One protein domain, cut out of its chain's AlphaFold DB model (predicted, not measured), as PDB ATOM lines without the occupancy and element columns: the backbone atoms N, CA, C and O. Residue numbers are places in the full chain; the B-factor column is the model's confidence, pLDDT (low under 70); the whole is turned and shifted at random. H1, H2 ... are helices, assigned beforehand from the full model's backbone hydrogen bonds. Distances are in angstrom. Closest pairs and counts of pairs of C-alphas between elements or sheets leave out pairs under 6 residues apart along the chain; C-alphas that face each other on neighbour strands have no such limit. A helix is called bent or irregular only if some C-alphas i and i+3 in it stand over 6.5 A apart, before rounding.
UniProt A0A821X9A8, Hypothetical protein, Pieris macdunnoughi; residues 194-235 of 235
ATOM      1  N   ASP A 194     -44.195  -8.867 -51.996       93.88
ATOM      2  CA  ASP A 194     -43.392 -10.102 -52.136       93.88
ATOM      3  C   ASP A 194     -41.863  -9.909 -52.138       93.88
ATOM      4  O   ASP A 194     -41.112 -10.805 -51.745       93.88
ATOM      5  N   VAL A 195     -41.370  -8.746 -52.573       92.50
ATOM      6  CA  VAL A 195     -39.934  -8.422 -52.607       92.50
ATOM      7  C   VAL A 195     -39.279  -8.406 -51.221       92.50
ATOM      8  O   VAL A 195     -38.067  -8.604 -51.135       92.50
ATOM      9  N   THR A 196     -40.047  -8.203 -50.145       91.62
ATOM     10  CA  THR A 196     -39.551  -8.222 -48.756       91.62
ATOM     11  C   THR A 196     -39.156  -9.623 -48.295       91.62
ATOM     12  O   THR A 196     -38.328  -9.760 -47.395       91.62
ATOM     13  N   SER A 197     -39.673 -10.669 -48.949       93.50
ATOM     14  CA  SER A 197     -39.359 -12.065 -48.624       93.50
ATOM     15  C   SER A 197     -37.901 -12.446 -48.903       93.50
ATOM     16  O   SER A 197     -37.418 -13.455 -48.385       93.50
ATOM     17  N   VAL A 198     -37.182 -11.649 -49.705       95.50
ATOM     18  CA  VAL A 198     -35.781 -11.877 -50.071       95.50
ATOM     19  C   VAL A 198     -34.866 -11.059 -49.147       95.50
ATOM     20  O   VAL A 198     -34.722  -9.850 -49.346       95.50
ATOM     21  N   PRO A 199     -34.144 -11.683 -48.193       92.56
ATOM     22  CA  PRO A 199     -33.366 -10.940 -47.196       92.56
ATOM     23  C   PRO A 199     -32.262 -10.061 -47.797       92.56
ATOM     24  O   PRO A 199     -31.911  -9.022 -47.241       92.56
ATOM     25  N   ALA A 200     -31.727 -10.449 -48.960       95.06
ATOM     26  CA  ALA A 200     -30.679  -9.704 -49.655       95.06
ATOM     27  C   ALA A 200     -31.116  -8.294 -50.093       95.06
ATOM     28  O   ALA A 200     -30.262  -7.436 -50.309       95.06
ATOM     29  N   PHE A 201     -32.423  -8.034 -50.209       93.31
ATOM     30  CA  PHE A 201     -32.944  -6.726 -50.604       93.31
ATOM     31  C   PHE A 201     -33.173  -5.764 -49.437       93.31
ATOM     32  O   PHE A 201     -33.451  -4.594 -49.689       93.31
ATOM     33  N   ALA A 202     -32.974  -6.183 -48.182       90.06
ATOM     34  CA  ALA A 202     -33.217  -5.339 -47.008       90.06
ATOM     35  C   ALA A 202     -32.522  -3.963 -47.083       90.06
ATOM     36  O   ALA A 202     -33.112  -2.943 -46.737       90.06
ATOM     37  N   THR A 203     -31.289  -3.903 -47.594       86.50
ATOM     38  CA  THR A 203     -30.526  -2.648 -47.720       86.50
ATOM     39  C   THR A 203     -31.044  -1.711 -48.812       86.50
ATOM     40  O   THR A 203     -30.829  -0.506 -48.719       86.50
ATOM     41  N   ILE A 204     -31.714  -2.247 -49.835       87.94
ATOM     42  CA  ILE A 204     -32.266  -1.487 -50.970       87.94
ATOM     43  C   ILE A 204     -33.701  -1.041 -50.669       87.94
ATOM     44  O   ILE A 204     -34.133   0.012 -51.125       87.94
ATOM     45  N   LEU A 205     -34.430  -1.834 -49.882       90.56
ATOM     46  CA  LEU A 205     -35.783  -1.513 -49.434       90.56
ATOM     47  C   LEU A 205     -35.802  -0.391 -48.384       90.56
ATOM     48  O   LEU A 205     -36.811   0.299 -48.248       90.56
ATOM     49  N   GLY A 206     -34.691  -0.157 -47.681       85.88
ATOM     50  CA  GLY A 206     -34.532   1.015 -46.820       85.88
ATOM     51  C   GLY A 206     -34.652   2.328 -47.605       85.88
ATOM     52  O   GLY A 206     -34.033   2.496 -48.655       85.88
ATOM     53  N   ASN A 207     -35.410   3.293 -47.080       83.50
ATOM     54  CA  ASN A 207     -35.831   4.525 -47.762       83.50
ATOM     55  C   ASN A 207     -36.752   4.328 -48.985       83.50
ATOM     56  O   ASN A 207     -36.810   5.203 -49.854       83.50
ATOM     57  N   SER A 208     -37.472   3.211 -49.076       89.44
ATOM     58  CA  SER A 208     -38.554   3.032 -50.054       89.44
ATOM     59  C   SER A 208     -39.925   3.366 -49.447       89.44
ATOM     60  O   SER A 208     -40.029   3.775 -48.294       89.44
ATOM     61  N   ASN A 209     -41.001   3.183 -50.211       86.94
ATOM     62  CA  ASN A 209     -42.376   3.420 -49.758       86.94
ATOM     63  C   ASN A 209     -42.886   2.430 -48.692       86.94
ATOM     64  O   ASN A 209     -44.008   2.605 -48.225       86.94
ATOM     65  N   ILE A 210     -42.106   1.402 -48.343       89.06
ATOM     66  CA  ILE A 210     -42.411   0.464 -47.250       89.06
ATOM     67  C   ILE A 210     -41.595   0.732 -45.978       89.06
ATOM     68  O   ILE A 210     -41.759   0.019 -44.998       89.06
ATOM     69  N   ASP A 211     -40.728   1.747 -45.991       89.69
ATOM     70  CA  ASP A 211     -39.985   2.221 -44.822       89.69
ATOM     71  C   ASP A 211     -40.574   3.558 -44.358       89.69
ATOM     72  O   ASP A 211     -40.960   4.409 -45.163       89.69
ATOM     73  N   TRP A 212     -40.597   3.781 -43.047       88.44
ATOM     74  CA  TRP A 212     -41.038   5.048 -42.458       88.44
ATOM     75  C   TRP A 212     -40.091   6.220 -42.739       88.44
ATOM     76  O   TRP A 212     -40.440   7.373 -42.477       88.44
ATOM     77  N   MET A 213     -38.893   5.940 -43.262       87.88
ATOM     78  CA  MET A 213     -37.872   6.929 -43.618       87.88
ATOM     79  C   MET A 213     -37.477   7.832 -42.447       87.88
ATOM     80  O   MET A 213     -37.141   9.011 -42.627       87.88
ATOM     81  N   TYR A 214     -37.517   7.300 -41.225       85.88
ATOM     82  CA  TYR A 214     -37.116   8.072 -40.064       85.88
ATOM     83  C   TYR A 214     -35.634   8.423 -40.136       85.88
ATOM     84  O   TYR A 214     -34.786   7.665 -40.616       85.88
ATOM     85  N   ARG A 215     -35.321   9.608 -39.620       84.88
ATOM     86  CA  ARG A 215     -33.952  10.076 -39.449       84.88
ATOM     87  C   ARG A 215     -33.727  10.465 -38.007       84.88
ATOM     88  O   ARG A 215     -34.592  11.066 -37.374       84.88
ATOM     89  N   THR A 216     -32.551  10.125 -37.504       85.81
ATOM     90  CA  THR A 216     -32.127  10.577 -36.183       85.81
ATOM     91  C   THR A 216     -31.861  12.079 -36.201       85.81
ATOM     92  O   THR A 216     -31.611  12.674 -37.254       85.81
ATOM     93  N   GLN A 217     -31.862  12.691 -35.018       85.75
ATOM     94  CA  GLN A 217     -31.286  14.021 -34.862       85.75
ATOM     95  C   GLN A 217     -29.773  13.987 -35.155       85.75
ATOM     96  O   GLN A 217     -29.154  12.922 -35.027       85.75
ATOM     97  N   PRO A 218     -29.176  15.119 -35.568       85.19
ATOM     98  CA  PRO A 218     -27.739  15.216 -35.782       85.19
ATOM     99  C   PRO A 218     -26.942  14.841 -34.530       85.19
ATOM    100  O   PRO A 218     -27.177  15.395 -33.456       85.19
ATOM    101  N   GLU A 219     -25.960  13.953 -34.671       81.50
ATOM    102  CA  GLU A 219     -25.113  13.514 -33.561       81.50
ATOM    103  C   GLU A 219     -23.627  13.520 -33.943       81.50
ATOM    104  O   GLU A 219     -23.222  13.129 -35.033       81.50
ATOM    105  N   LYS A 220     -22.770  13.969 -33.017       84.56
ATOM    106  CA  LYS A 220     -21.344  14.209 -33.302       84.56
ATOM    107  C   LYS A 220     -20.532  12.929 -33.531       84.56
ATOM    108  O   LYS A 220     -19.510  12.973 -34.218       84.56
ATOM    109  N   LEU A 221     -20.937  11.821 -32.910       88.62
ATOM    110  CA  LEU A 221     -20.165  10.573 -32.884       88.62
ATOM    111  C   LEU A 221     -20.616   9.564 -33.946       88.62
ATOM    112  O   LEU A 221     -19.823   8.713 -34.347       88.62
ATOM    113  N   THR A 222     -21.847   9.674 -34.439       87.00
ATOM    114  CA  THR A 222     -22.469   8.713 -35.355       87.00
ATOM    115  C   THR A 222     -22.688   9.340 -36.737       87.00
ATOM    116  O   THR A 222     -22.619  10.553 -36.911       87.00
ATOM    117  N   CYS A 223     -22.834   8.506 -37.774       86.62
ATOM    118  CA  CYS A 223     -23.165   8.924 -39.148       86.62
ATOM    119  C   CYS A 223     -22.362  10.108 -39.720       86.62
ATOM    120  O   CYS A 223     -22.855  10.885 -40.536       86.62
ATOM    121  N   ARG A 224     -21.074  10.202 -39.363       88.06
ATOM    122  CA  ARG A 224     -20.167  11.293 -39.771       88.06
ATOM    123  C   ARG A 224     -19.958  11.398 -41.286       88.06
ATOM    124  O   ARG A 224     -19.574  12.456 -41.773       88.06
ATOM    125  N   ALA A 225     -20.204  10.311 -42.017       87.19
ATOM    126  CA  ALA A 225     -20.145  10.274 -43.476       87.19
ATOM    127  C   ALA A 225     -21.394  10.877 -44.153       87.19
ATOM    128  O   ALA A 225     -21.356  11.178 -45.345       87.19
ATOM    129  N   GLN A 226     -22.498  11.060 -43.420       82.31
ATOM    130  CA  GLN A 226     -23.731  11.651 -43.940       82.31
ATOM    131  C   GLN A 226     -23.744  13.170 -43.751       82.31
ATOM    132  O   GLN A 226     -23.384  13.702 -42.696       82.31
ATOM    133  N   ARG A 227     -24.211  13.892 -44.778       77.31
ATOM    134  CA  ARG A 227     -24.418  15.345 -44.683       77.31
ATOM    135  C   ARG A 227     -25.497  15.625 -43.636       77.31
ATOM    136  O   ARG A 227     -26.595  15.086 -43.715       77.31
ATOM    137  N   GLY A 228     -25.168  16.464 -42.656       82.56
ATOM    138  CA  GLY A 228     -26.057  16.781 -41.536       82.56
ATOM    139  C   GLY A 228     -25.954  15.834 -40.338       82.56
ATOM    140  O   GLY A 228     -26.726  16.008 -39.409       82.56
ATOM    141  N   GLN A 229     -25.015  14.872 -40.330       86.19
ATOM    142  CA  GLN A 229     -24.748  13.987 -39.179       86.19
ATOM    143  C   GLN A 229     -25.986  13.215 -38.677       86.19
ATOM    144  O   GLN A 229     -26.090  12.900 -37.497       86.19
ATOM    145  N   THR A 230     -26.930  12.912 -39.575       85.56
ATOM    146  CA  THR A 230     -28.134  12.123 -39.271       85.56
ATOM    147  C   THR A 230     -27.993  10.700 -39.799       85.56
ATOM    148  O   THR A 230     -27.417  10.475 -40.868       85.56
ATOM    149  N   CYS A 231     -28.541   9.739 -39.063       86.25
ATOM    150  CA  CYS A 231     -28.629   8.343 -39.467       86.25
ATOM    151  C   CYS A 231     -30.021   8.037 -40.024       86.25
ATOM    152  O   CYS A 231     -31.019   8.532 -39.499       86.25
ATOM    153  N   ALA A 232     -30.088   7.196 -41.059       86.06
ATOM    154  CA  ALA A 232     -31.342   6.554 -41.439       86.06
ATOM    155  C   ALA A 232     -31.729   5.542 -40.354       86.06
ATOM    156  O   ALA A 232     -30.872   4.813 -39.849       86.06
ATOM    157  N   TRP A 233     -33.005   5.522 -39.989       86.94
ATOM    158  CA  TRP A 233     -33.553   4.648 -38.965       86.94
ATOM    159  C   TRP A 233     -34.701   3.837 -39.561       86.94
ATOM    160  O   TRP A 233     -35.850   4.279 -39.566       86.94
ATOM    161  N   PHE A 234     -34.358   2.665 -40.092       85.81
ATOM    162  CA  PHE A 234     -35.303   1.776 -40.765       85.81
ATOM    163  C   PHE A 234     -36.332   1.219 -39.776       85.81
ATOM    164  O   PHE A 234     -35.962   0.793 -38.673       85.81
ATOM    165  N   ARG A 235     -37.613   1.235 -40.155       82.56
ATOM    166  CA  ARG A 235     -38.719   0.690 -39.357       82.56
ATOM    167  C   ARG A 235     -39.745  -0.034 -40.197       82.56
ATOM    168  O   ARG A 235     -39.991   0.434 -41.324       82.56
TER     169      ARG A 235
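What this domain is: This is residues 194 to 235 of the 235 residues of the protein "Hypothetical protein" of Pieris macdunnoughi (UniProt A0A821X9A8). With little regular structure, this is a loose rod: two short helices, H1 then H2, sit at one end, and a long loop from residue 206 runs away from them and folds back on itself. Residues 214 to 215 pair antiparallel with 232 to 233. The printed part has 42 residues, 11 in named elements, no named strand; class all helix. The radius of gyration of the C-alphas is 12.2 A, the spans 37 by 17 by 13 A.

How they stand to each other: H2, residues 199 to 205, and H1, residues 194 to 197, only just touch, and only at the corner by their tight link, with 3 pairs of C-alphas within 8 A; the closest are Thr 196 and Ala 202, 7.2 A. H2 has 1 of 3 O i to N i+4 pairs and 2 of 4 O i to N i+3 pairs within hydrogen-bond range; H1 is too short for an i+4 pair.

Where its parts are: H2 measures 10.0 A and is irregular, C-alphas 200 and 203 being 7.3 A apart; it ends at C-alpha 205 (-35.783, -1.513, -49.434). H1, 5.7 A, begins at C-alpha 194 (-43.392, -10.102, -52.136).

The domain as a whole: The C-alphas farthest apart, Asp 194 and Lys 220, are 37.8 A apart. The printed part has no cut, and no printed residue is under pLDDT 70.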